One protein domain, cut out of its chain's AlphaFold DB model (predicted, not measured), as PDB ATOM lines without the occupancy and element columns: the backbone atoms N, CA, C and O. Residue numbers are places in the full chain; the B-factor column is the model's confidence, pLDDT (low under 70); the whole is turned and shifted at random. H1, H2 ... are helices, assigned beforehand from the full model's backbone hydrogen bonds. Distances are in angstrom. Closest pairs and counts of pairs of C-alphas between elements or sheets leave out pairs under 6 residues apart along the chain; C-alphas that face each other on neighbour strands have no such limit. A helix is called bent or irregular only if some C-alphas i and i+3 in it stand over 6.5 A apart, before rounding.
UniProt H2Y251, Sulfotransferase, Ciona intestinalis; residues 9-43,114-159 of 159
ATOM      1  N   THR A   9     -17.545 -30.299  32.266       73.44
ATOM      2  CA  THR A   9     -17.111 -30.475  33.659       73.44
ATOM      3  C   THR A   9     -16.866 -31.945  34.010       73.44
ATOM      4  O   THR A   9     -15.952 -32.267  34.769       73.44
ATOM      5  N   LYS A  10     -17.669 -32.863  33.458       81.00
ATOM      6  CA  LYS A  10     -17.536 -34.309  33.680       81.00
ATOM      7  C   LYS A  10     -16.289 -34.855  32.991       81.00
ATOM      8  O   LYS A  10     -15.551 -35.609  33.616       81.00
ATOM      9  N   GLU A  11     -16.051 -34.465  31.742       85.19
ATOM     10  CA  GLU A  11     -14.860 -34.874  30.986       85.19
ATOM     11  C   GLU A  11     -13.584 -34.314  31.625       85.19
ATOM     12  O   GLU A  11     -12.650 -35.067  31.893       85.19
ATOM     13  N   MET A  12     -13.592 -33.030  31.998       87.88
ATOM     14  CA  MET A  12     -12.486 -32.390  32.716       87.88
ATOM     15  C   MET A  12     -12.149 -33.128  34.018       87.88
ATOM     16  O   MET A  12     -10.991 -33.436  34.289       87.88
ATOM     17  N   LYS A  13     -13.171 -33.483  34.807       91.25
ATOM     18  CA  LYS A  13     -12.985 -34.220  36.061       91.25
ATOM     19  C   LYS A  13     -12.359 -35.596  35.844       91.25
ATOM     20  O   LYS A  13     -11.563 -36.028  36.674       91.25
ATOM     21  N   VAL A  14     -12.719 -36.291  34.764       93.06
ATOM     22  CA  VAL A  14     -12.122 -37.590  34.422       93.06
ATOM     23  C   VAL A  14     -10.644 -37.423  34.084       93.06
ATOM     24  O   VAL A  14      -9.827 -38.137  34.661       93.06
ATOM     25  N   ASN A  15     -10.299 -36.452  33.237       93.06
ATOM     26  CA  ASN A  15      -8.915 -36.219  32.817       93.06
ATOM     27  C   ASN A  15      -8.028 -35.801  33.997       93.06
ATOM     28  O   ASN A  15      -7.031 -36.456  34.278       93.06
ATOM     29  N   CYS A  16      -8.448 -34.803  34.777       95.12
ATOM     30  CA  CYS A  16      -7.663 -34.344  35.924       95.12
ATOM     31  C   CYS A  16      -7.498 -35.432  36.992       95.12
ATOM     32  O   CYS A  16      -6.441 -35.542  37.612       95.12
ATOM     33  N   LYS A  17      -8.515 -36.282  37.192       95.88
ATOM     34  CA  LYS A  17      -8.395 -37.442  38.082       95.88
ATOM     35  C   LYS A  17      -7.419 -38.482  37.532       95.88
ATOM     36  O   LYS A  17      -6.672 -39.065  38.316       95.88
ATOM     37  N   PHE A  18      -7.446 -38.740  36.228       95.50
ATOM     38  CA  PHE A  18      -6.539 -39.679  35.576       95.50
ATOM     39  C   PHE A  18      -5.081 -39.230  35.729       95.50
ATOM     40  O   PHE A  18      -4.263 -39.998  36.234       95.50
ATOM     41  N   ASP A  19      -4.784 -37.968  35.418       94.50
ATOM     42  CA  ASP A  19      -3.431 -37.408  35.522       94.50
ATOM     43  C   ASP A  19      -2.922 -37.393  36.967       94.50
ATOM     44  O   ASP A  19      -1.804 -37.841  37.236       94.50
ATOM     45  N   ALA A  20      -3.764 -36.974  37.920       95.94
ATOM     46  CA  ALA A  20      -3.436 -37.038  39.344       95.94
ATOM     47  C   ALA A  20      -3.134 -38.476  39.793       95.94
ATOM     48  O   ALA A  20      -2.121 -38.718  40.444       95.94
ATOM     49  N   SER A  21      -3.970 -39.442  39.397       95.25
ATOM     50  CA  SER A  21      -3.796 -40.851  39.782       95.25
ATOM     51  C   SER A  21      -2.499 -41.440  39.218       95.25
ATOM     52  O   SER A  21      -1.812 -42.190  39.912       95.25
ATOM     53  N   ASN A  22      -2.135 -41.090  37.980       94.12
ATOM     54  CA  ASN A  22      -0.880 -41.530  37.365       94.12
ATOM     55  C   ASN A  22       0.336 -40.978  38.110       94.12
ATOM     56  O   ASN A  22       1.266 -41.728  38.426       94.12
ATOM     57  N   LEU A  23       0.322 -39.682  38.434       93.50
ATOM     58  CA  LEU A  23       1.430 -39.061  39.150       93.50
ATOM     59  C   LEU A  23       1.536 -39.575  40.590       93.50
ATOM     60  O   LEU A  23       2.638 -39.821  41.074       93.50
ATOM     61  N   GLU A  24       0.418 -39.821  41.269       94.06
ATOM     62  CA  GLU A  24       0.412 -40.457  42.589       94.06
ATOM     63  C   GLU A  24       0.931 -41.892  42.548       94.06
ATOM     64  O   GLU A  24       1.698 -42.294  43.429       94.06
ATOM     65  N   ALA A  25       0.553 -42.669  41.532       93.62
ATOM     66  CA  ALA A  25       1.064 -44.021  41.353       93.62
ATOM     67  C   ALA A  25       2.588 -44.009  41.184       93.62
ATOM     68  O   ALA A  25       3.285 -44.796  41.836       93.62
ATOM     69  N   PHE A  26       3.100 -43.066  40.389       92.75
ATOM     70  CA  PHE A  26       4.529 -42.834  40.232       92.75
ATOM     71  C   PHE A  26       5.189 -42.375  41.538       92.75
ATOM     72  O   PHE A  26       6.180 -42.969  41.961       92.75
ATOM     73  N   LYS A  27       4.648 -41.365  42.225       91.69
ATOM     74  CA  LYS A  27       5.161 -40.854  43.510       91.69
ATOM     75  C   LYS A  27       5.274 -41.968  44.553       91.69
ATOM     76  O   LYS A  27       6.301 -42.104  45.210       91.69
ATOM     77  N   ASN A  28       4.254 -42.816  44.650       90.62
ATOM     78  CA  ASN A  28       4.183 -43.908  45.622       90.62
ATOM     79  C   ASN A  28       4.856 -45.208  45.143       90.62
ATOM     80  O   ASN A  28       4.736 -46.240  45.802       90.62
ATOM     81  N   ARG A  29       5.574 -45.198  44.011       92.25
ATOM     82  CA  ARG A  29       6.118 -46.422  43.392       92.25
ATOM     83  C   ARG A  29       7.055 -47.236  44.276       92.25
ATOM     84  O   ARG A  29       7.114 -48.451  44.148       92.25
ATOM     85  N   ARG A  30       7.777 -46.579  45.185       86.50
ATOM     86  CA  ARG A  30       8.718 -47.250  46.091       86.50
ATOM     87  C   ARG A  30       8.014 -47.928  47.266       86.50
ATOM     88  O   ARG A  30       8.424 -49.009  47.681       86.50
ATOM     89  N   SER A  31       6.966 -47.295  47.797       89.88
ATOM     90  CA  SER A  31       6.232 -47.764  48.976       89.88
ATOM     91  C   SER A  31       5.106 -48.740  48.629       89.88
ATOM     92  O   SER A  31       4.796 -49.609  49.439       89.88
ATOM     93  N   ASN A  32       4.519 -48.648  47.433       91.88
ATOM     94  CA  ASN A  32       3.453 -49.538  46.980       91.88
ATOM     95  C   ASN A  32       4.020 -50.710  46.147       91.88
ATOM     96  O   ASN A  32       4.509 -50.475  45.039       91.88
ATOM     97  N   PRO A  33       3.914 -51.975  46.611       91.69
ATOM     98  CA  PRO A  33       4.399 -53.150  45.880       91.69
ATOM     99  C   PRO A  33       3.859 -53.266  44.450       91.69
ATOM    100  O   PRO A  33       4.611 -53.635  43.551       91.69
ATOM    101  N   ASN A  34       2.599 -52.884  44.226       92.75
ATOM    102  CA  ASN A  34       1.957 -52.946  42.910       92.75
ATOM    103  C   ASN A  34       2.520 -51.914  41.924       92.75
ATOM    104  O   ASN A  34       2.311 -52.037  40.721       92.75
ATOM    105  N   ASN A  35       3.253 -50.916  42.423       93.62
ATOM    106  CA  ASN A  35       3.818 -49.836  41.623       93.62
ATOM    107  C   ASN A  35       5.345 -49.936  41.498       93.62
ATOM    108  O   ASN A  35       5.930 -49.145  40.763       93.62
ATOM    109  N   LYS A  36       6.007 -50.897  42.164       91.19
ATOM    110  CA  LYS A  36       7.477 -51.037  42.134       91.19
ATOM    111  C   LYS A  36       8.042 -51.149  40.720       91.19
ATOM    112  O   LYS A  36       9.120 -50.629  40.456       91.19
ATOM    113  N   TRP A  37       7.297 -51.768  39.807       90.06
ATOM    114  CA  TRP A  37       7.676 -51.891  38.399       90.06
ATOM    115  C   TRP A  37       7.796 -50.538  37.677       90.06
ATOM    116  O   TRP A  37       8.451 -50.471  36.647       90.06
ATOM    117  N   LEU A  38       7.231 -49.445  38.202       91.94
ATOM    118  CA  LEU A  38       7.404 -48.105  37.630       91.94
ATOM    119  C   LEU A  38       8.814 -47.540  37.874       91.94
ATOM    120  O   LEU A  38       9.247 -46.617  37.183       91.94
ATOM    121  N   GLN A  39       9.537 -48.052  38.875       88.25
ATOM    122  CA  GLN A  39      10.863 -47.559  39.236       88.25
ATOM    123  C   GLN A  39      11.875 -47.864  38.125       88.25
ATOM    124  O   GLN A  39      12.087 -49.018  37.778       88.25
ATOM    125  N   GLY A  40      12.496 -46.818  37.573       87.31
ATOM    126  CA  GLY A  40      13.455 -46.937  36.467       87.31
ATOM    127  C   GLY A  40      12.817 -47.165  35.091       87.31
ATOM    128  O   GLY A  40      13.506 -47.036  34.093       87.31
ATOM    129  N   ASN A  41      11.507 -47.430  35.028       89.50
ATOM    130  CA  ASN A  41      10.785 -47.679  33.773       89.50
ATOM    131  C   ASN A  41       9.904 -46.503  33.332       89.50
ATOM    132  O   ASN A  41       9.480 -46.454  32.182       89.50
ATOM    133  N   TYR A  42       9.635 -45.548  34.229       91.19
ATOM    134  CA  TYR A  42       8.835 -44.358  33.941       91.19
ATOM    135  C   TYR A  42       9.553 -43.092  34.397       91.19
ATOM    136  O   TYR A  42      10.232 -43.076  35.426       91.19
ATOM    137  N   MET A  43       9.350 -42.023  33.634       89.44
ATOM    138  CA  MET A  43       9.824 -40.677  33.920       89.44
ATOM    139  C   MET A  43       8.649 -39.714  33.752       89.44
ATOM    140  O   MET A  43       7.937 -39.759  32.750       89.44
ATOM    141  N   ASN A 114     -11.173 -16.812  29.760       92.94
ATOM    142  CA  ASN A 114     -11.725 -15.928  30.794       92.94
ATOM    143  C   ASN A 114     -11.480 -16.461  32.220       92.94
ATOM    144  O   ASN A 114     -11.424 -17.672  32.439       92.94
ATOM    145  N   LEU A 115     -11.411 -15.551  33.202       94.00
ATOM    146  CA  LEU A 115     -11.152 -15.891  34.607       94.00
ATOM    147  C   LEU A 115     -12.156 -16.913  35.164       94.00
ATOM    148  O   LEU A 115     -11.754 -17.865  35.819       94.00
ATOM    149  N   THR A 116     -13.451 -16.777  34.864       93.50
ATOM    150  CA  THR A 116     -14.489 -17.706  35.348       93.50
ATOM    151  C   THR A 116     -14.223 -19.149  34.916       93.50
ATOM    152  O   THR A 116     -14.392 -20.082  35.700       93.50
ATOM    153  N   MET A 117     -13.782 -19.352  33.675       91.06
ATOM    154  CA  MET A 117     -13.421 -20.667  33.156       91.06
ATOM    155  C   MET A 117     -12.183 -21.220  33.863       91.06
ATOM    156  O   MET A 117     -12.191 -22.389  34.244       91.06
ATOM    157  N   VAL A 118     -11.168 -20.385  34.103       94.25
ATOM    158  CA  VAL A 118      -9.964 -20.771  34.859       94.25
ATOM    159  C   VAL A 118     -10.326 -21.189  36.285       94.25
ATOM    160  O   VAL A 118      -9.954 -22.281  36.711       94.25
ATOM    161  N   LEU A 119     -11.128 -20.392  36.997       95.00
ATOM    162  CA  LEU A 119     -11.577 -20.706  38.356       95.00
ATOM    163  C   LEU A 119     -12.382 -22.014  38.408       95.00
ATOM    164  O   LEU A 119     -12.169 -22.840  39.298       95.00
ATOM    165  N   ASN A 120     -13.250 -22.256  37.422       92.56
ATOM    166  CA  ASN A 120     -13.987 -23.515  37.313       92.56
ATOM    167  C   ASN A 120     -13.048 -24.711  37.097       92.56
ATOM    168  O   ASN A 120     -13.200 -25.729  37.773       92.56
ATOM    169  N   ILE A 121     -12.057 -24.592  36.208       93.06
ATOM    170  CA  ILE A 121     -11.050 -25.642  35.986       93.06
ATOM    171  C   ILE A 121     -10.275 -25.905  37.278       93.06
ATOM    172  O   ILE A 121     -10.176 -27.057  37.695       93.06
ATOM    173  N   GLN A 122      -9.806 -24.861  37.965       95.12
ATOM    174  CA  GLN A 122      -9.088 -24.982  39.240       95.12
ATOM    175  C   GLN A 122      -9.927 -25.665  40.322       95.12
ATOM    176  O   GLN A 122      -9.398 -26.471  41.085       95.12
ATOM    177  N   SER A 123     -11.239 -25.407  40.369       94.50
ATOM    178  CA  SER A 123     -12.135 -26.072  41.325       94.50
ATOM    179  C   SER A 123     -12.249 -27.585  41.084       94.50
ATOM    180  O   SER A 123     -12.433 -28.355  42.024       94.50
ATOM    181  N   VAL A 124     -12.105 -28.026  39.830       94.75
ATOM    182  CA  VAL A 124     -12.186 -29.441  39.434       94.75
ATOM    183  C   VAL A 124     -10.823 -30.127  39.518       94.75
ATOM    184  O   VAL A 124     -10.735 -31.286  39.922       94.75
ATOM    185  N   CYS A 125      -9.768 -29.419  39.127       96.00
ATOM    186  CA  CYS A 125      -8.436 -29.961  38.884       96.00
ATOM    187  C   CYS A 125      -7.412 -29.551  39.943       96.00
ATOM    188  O   CYS A 125      -6.245 -29.899  39.801       96.00
ATOM    189  N   GLY A 126      -7.824 -28.861  41.011       95.38
ATOM    190  CA  GLY A 126      -6.920 -28.310  42.023       95.38
ATOM    191  C   GLY A 126      -5.936 -29.330  42.596       95.38
ATOM    192  O   GLY A 126      -4.754 -29.038  42.677       95.38
ATOM    193  N   HIS A 127      -6.391 -30.553  42.882       95.69
ATOM    194  CA  HIS A 127      -5.516 -31.632  43.363       95.69
ATOM    195  C   HIS A 127      -4.437 -32.034  42.348       95.69
ATOM    196  O   HIS A 127      -3.273 -32.196  42.698       95.69
ATOM    197  N   MET A 128      -4.819 -32.162  41.073       95.69
ATOM    198  CA  MET A 128      -3.866 -32.416  39.991       95.69
ATOM    199  C   MET A 128      -2.872 -31.257  39.895       95.69
ATOM    200  O   MET A 128      -1.667 -31.485  39.888       95.69
ATOM    201  N   MET A 129      -3.366 -30.018  39.920       95.56
ATOM    202  CA  MET A 129      -2.521 -28.829  39.859       95.56
ATOM    203  C   MET A 129      -1.471 -28.812  40.971       95.56
ATOM    204  O   MET A 129      -0.290 -28.635  40.684       95.56
ATOM    205  N   ASP A 130      -1.881 -29.090  42.208       94.31
ATOM    206  CA  ASP A 130      -0.983 -29.116  43.364       94.31
ATOM    207  C   ASP A 130       0.083 -30.227  43.230       94.31
ATOM    208  O   ASP A 130       1.260 -29.997  43.508       94.31
ATOM    209  N   LEU A 131      -0.285 -31.421  42.738       94.12
ATOM    210  CA  LEU A 131       0.663 -32.523  42.505       94.12
ATOM    211  C   LEU A 131       1.713 -32.198  41.436       94.12
ATOM    212  O   LEU A 131       2.877 -32.590  41.576       94.12
ATOM    213  N   PHE A 132       1.305 -31.511  40.372       93.69
ATOM    214  CA  PHE A 132       2.178 -31.118  39.268       93.69
ATOM    215  C   PHE A 132       2.880 -29.773  39.509       93.69
ATOM    216  O   PHE A 132       3.635 -29.342  38.643       93.69
ATOM    217  N   GLY A 133       2.675 -29.120  40.657       93.69
ATOM    218  CA  GLY A 133       3.331 -27.856  41.000       93.69
ATOM    219  C   GLY A 133       2.814 -26.648  40.215       93.69
ATOM    220  O   GLY A 133       3.586 -25.731  39.962       93.69
ATOM    221  N   TYR A 134       1.548 -26.646  39.796       94.56
ATOM    222  CA  TYR A 134       0.908 -25.494  39.156       94.56
ATOM    223  C   TYR A 134       0.346 -24.520  40.199       94.56
ATOM    224  O   TYR A 134      -0.325 -24.925  41.151       94.56
ATOM    225  N   HIS A 135       0.568 -23.225  39.992       94.31
ATOM    226  CA  HIS A 135      -0.007 -22.163  40.811       94.31
ATOM    227  C   HIS A 135      -1.424 -21.819  40.352       94.31
ATOM    228  O   HIS A 135      -1.737 -21.810  39.160       94.31
ATOM    229  N   LYS A 136      -2.289 -21.535  41.326       95.06
ATOM    230  CA  LYS A 136      -3.669 -21.110  41.086       95.06
ATOM    231  C   LYS A 136      -3.699 -19.602  40.856       95.06
ATOM    232  O   LYS A 136      -3.007 -18.844  41.525       95.06
ATOM    233  N   VAL A 137      -4.529 -19.200  39.913       95.88
ATOM    234  CA  VAL A 137      -4.887 -17.820  39.596       95.88
ATOM    235  C   VAL A 137      -6.122 -17.452  40.411       95.88
ATOM    236  O   VAL A 137      -7.096 -18.210  40.419       95.88
ATOM    237  N   GLU A 138      -6.119 -16.292  41.061       94.88
ATOM    238  CA  GLU A 138      -7.265 -15.816  41.848       94.88
ATOM    239  C   GLU A 138      -7.952 -14.622  41.184       94.88
ATOM    240  O   GLU A 138      -9.179 -14.495  41.227       94.88
ATOM    241  N   THR A 139      -7.176 -13.773  40.514       96.69
ATOM    242  CA  THR A 139      -7.654 -12.536  39.899       96.69
ATOM    243  C   THR A 139      -7.350 -12.472  38.405       96.69
ATOM    244  O   THR A 139      -6.532 -13.212  37.859       96.69
ATOM    245  N   ILE A 140      -8.009 -11.538  37.714       95.62
ATOM    246  CA  ILE A 140      -7.712 -11.254  36.306       95.62
ATOM    247  C   ILE A 140      -6.289 -10.708  36.126       95.62
ATOM    248  O   ILE A 140      -5.693 -10.904  35.072       95.62
ATOM    249  N   VAL A 141      -5.743 -10.046  37.151       94.94
ATOM    250  CA  VAL A 141      -4.373  -9.526  37.133       94.94
ATOM    251  C   VAL A 141      -3.392 -10.693  37.139       94.94
ATOM    252  O   VAL A 141      -2.550 -10.756  36.252       94.94
ATOM    253  N   ASP A 142      -3.578 -11.667  38.034       94.12
ATOM    254  CA  ASP A 142      -2.733 -12.871  38.083       94.12
ATOM    255  C   ASP A 142      -2.819 -13.674  36.777       94.12
ATOM    256  O   ASP A 142      -1.825 -14.225  36.306       94.12
ATOM    257  N   LEU A 143      -4.012 -13.732  36.166       94.75
ATOM    258  CA  LEU A 143      -4.207 -14.424  34.894       94.75
ATOM    259  C   LEU A 143      -3.408 -13.756  33.777       94.75
ATOM    260  O   LEU A 143      -2.769 -14.440  32.988       94.75
ATOM    261  N   LEU A 144      -3.468 -12.431  33.678       94.12
ATOM    262  CA  LEU A 144      -2.891 -11.695  32.555       94.12
ATOM    263  C   LEU A 144      -1.409 -11.354  32.748       94.12
ATOM    264  O   LEU A 144      -0.751 -10.981  31.775       94.12
ATOM    265  N   ASP A 145      -0.867 -11.505  33.957       92.06
ATOM    266  CA  ASP A 145       0.548 -11.275  34.225       92.06
ATOM    267  C   ASP A 145       1.418 -12.412  33.666       92.06
ATOM    268  O   ASP A 145       1.711 -13.410  34.324       92.06
ATOM    269  N   THR A 146       1.859 -12.265  32.417       86.25
ATOM    270  CA  THR A 146       2.763 -13.222  31.758       86.25
ATOM    271  C   THR A 146       4.220 -13.101  32.205       86.25
ATOM    272  O   THR A 146       5.054 -13.841  31.686       86.25
ATOM    273  N   SER A 147       4.552 -12.163  33.100       86.44
ATOM    274  CA  SER A 147       5.899 -12.062  33.682       86.44
ATOM    275  C   SER A 147       6.119 -13.057  34.824       86.44
ATOM    276  O   SER A 147       7.262 -13.302  35.205       86.44
ATOM    277  N   VAL A 148       5.035 -13.661  35.324       87.38
ATOM    278  CA  VAL A 148       5.047 -14.645  36.406       87.38
ATOM    279  C   VAL A 148       4.748 -16.045  35.867       87.38
ATOM    280  O   VAL A 148       3.771 -16.274  35.139       87.38
ATOM    281  N   ASP A 149       5.567 -17.012  36.268       88.56
ATOM    282  CA  ASP A 149       5.313 -18.425  36.006       88.56
ATOM    283  C   ASP A 149       4.172 -18.936  36.894       88.56
ATOM    284  O   ASP A 149       4.146 -18.728  38.104       88.56
ATOM    285  N   LEU A 150       3.212 -19.644  36.290       92.94
ATOM    286  CA  LEU A 150       2.118 -20.307  37.017       92.94
ATOM    287  C   LEU A 150       2.476 -21.752  37.364       92.94
ATOM    288  O   LEU A 150       1.614 -22.628  37.445       92.94
ATOM    289  N   PHE A 151       3.764 -22.016  37.529       92.31
ATOM    290  CA  PHE A 151       4.286 -23.306  37.916       92.31
ATOM    291  C   PHE A 151       5.595 -23.130  38.680       92.31
ATOM    292  O   PHE A 151       6.357 -22.201  38.436       92.31
ATOM    293  N   GLN A 152       5.859 -24.067  39.575       90.25
ATOM    294  CA  GLN A 152       7.138 -24.260  40.248       90.25
ATOM    295  C   GLN A 152       7.698 -25.629  39.874       90.25
ATOM    296  O   GLN A 152       6.990 -26.446  39.270       90.25
ATOM    297  N   ASP A 153       8.942 -25.905  40.259       84.44
ATOM    298  CA  ASP A 153       9.526 -27.237  40.129       84.44
ATOM    299  C   ASP A 153       8.570 -28.296  40.686       84.44
ATOM    300  O   ASP A 153       8.034 -28.177  41.798       84.44
ATOM    301  N   ILE A 154       8.357 -29.346  39.892       82.25
ATOM    302  CA  ILE A 154       7.644 -30.525  40.369       82.25
ATOM    303  C   ILE A 154       8.428 -31.049  41.580       82.25
ATOM    304  O   ILE A 154       9.651 -31.206  41.477       82.25
ATOM    305  N   PRO A 155       7.773 -31.340  42.723       76.88
ATOM    306  CA  PRO A 155       8.467 -31.915  43.866       76.88
ATOM    307  C   PRO A 155       9.296 -33.121  43.424       76.88
ATOM    308  O   PRO A 155       8.830 -33.931  42.624       76.88
ATOM    309  N   ASN A 156      10.534 -33.234  43.913       73.69
ATOM    310  CA  ASN A 156      11.430 -34.293  43.460       73.69
ATOM    311  C   ASN A 156      10.882 -35.671  43.870       73.69
ATOM    312  O   ASN A 156      11.142 -36.172  44.962       73.69
ATOM    313  N   TYR A 157      10.139 -36.287  42.953       70.56
ATOM    314  CA  TYR A 157       9.577 -37.623  43.100       70.56
ATOM    315  C   TYR A 157      10.583 -38.719  42.743       70.56
ATOM    316  O   TYR A 157      10.245 -39.900  42.829       70.56
ATOM    317  N   TYR A 158      11.793 -38.366  42.302       65.06
ATOM    318  CA  TYR A 158      12.847 -39.312  41.944       65.06
ATOM    319  C   TYR A 158      13.665 -39.776  43.142       65.06
ATOM    320  O   TYR A 158      14.229 -40.869  43.057       65.06
ATOM    321  N   ASN A 159      13.664 -39.010  44.237       59.41
ATOM    322  CA  ASN A 159      14.368 -39.322  45.481       59.41
ATOM    323  C   ASN A 159      13.608 -40.241  46.429       59.41
ATOM    324  O   ASN A 159      12.367 -40.359  46.350       59.41
TER     325      ASN A 159
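What this domain is: This is residues 9 to 43 and 114 to 159 of the 159 residues of the protein "Sulfotransferase" of Ciona intestinalis (UniProt H2Y251). A flat, loose slab: two longer helices, H1 and the kinked H3, run the same way side by side, and beyond H3 the chain folds back and forth. Residues 132 to 139 run back to the small H4 near the start of H3, and the tail, residues 145 to 159, turns again; the small H2 sits at the far end of H1. The printed part has 81 residues with four named helices, H1, H2, H3, H4 in chain order, and no named strand: the class is all helix. It is loose, with a radius of gyration of the C-alphas of 15.1 A and spans of 44 by 30 by 16 A.

Where its parts are: H1, residues 9 to 27, begins at C-alpha 9 (-17.111, -30.475, 33.659) and is 26.5 A long. H2 is residues 33 to 38. H3, residues 115 to 131, is 21.9 A long and ends at C-alpha 131 (0.663, -32.523, 42.505). H4, residues 140 to 144, ends at C-alpha 144 (-2.891, -11.695, 32.555).

How they stand to each other: H1 only just touches H2, with 3 pairs of C-alphas within 8 A, through residues 25 to 26 alone; the closest C-alphas, of Ala 25 and Asn 35, are 6.4 A apart. Their lines are about perpendicular at 89 degrees. H1 touches H3, the closest C-alphas being those of Ala 20 and Met 128 at 4.7 A, at a shallow tilt of 22 degrees, the same way. H3 has a kink of 77 degrees near residue 125. H2 and H3 are irregular: C-alphas 34 and 37 are 7.4 A apart, and C-alphas 124 and 127 are 8.0 A apart. H3 and H4 are close but not clearly touching, the closest C-alphas being those of Leu 115 and Ile 140 at 6.0 A. H4 is apart from H1 and H2. Every O i to N i+4 pair is within hydrogen-bond range in H1 and H4, against 11 of 13 in H3 and 0 of 2 in H2, where 2 of 3 O i to N i+3 pairs are.

The domain as a whole: The C-alphas farthest apart, of Pro 33 and Val 141, are 45.3 A apart. Residues 44 to 113 are not printed, and C-alphas 43 and 114 are 33.0 A apart across the cut. The link H1 to H2 is tight and H3 to H4 is short. Mean pLDDT of the printed part is 90.7; residues 158 to 159 are under 70.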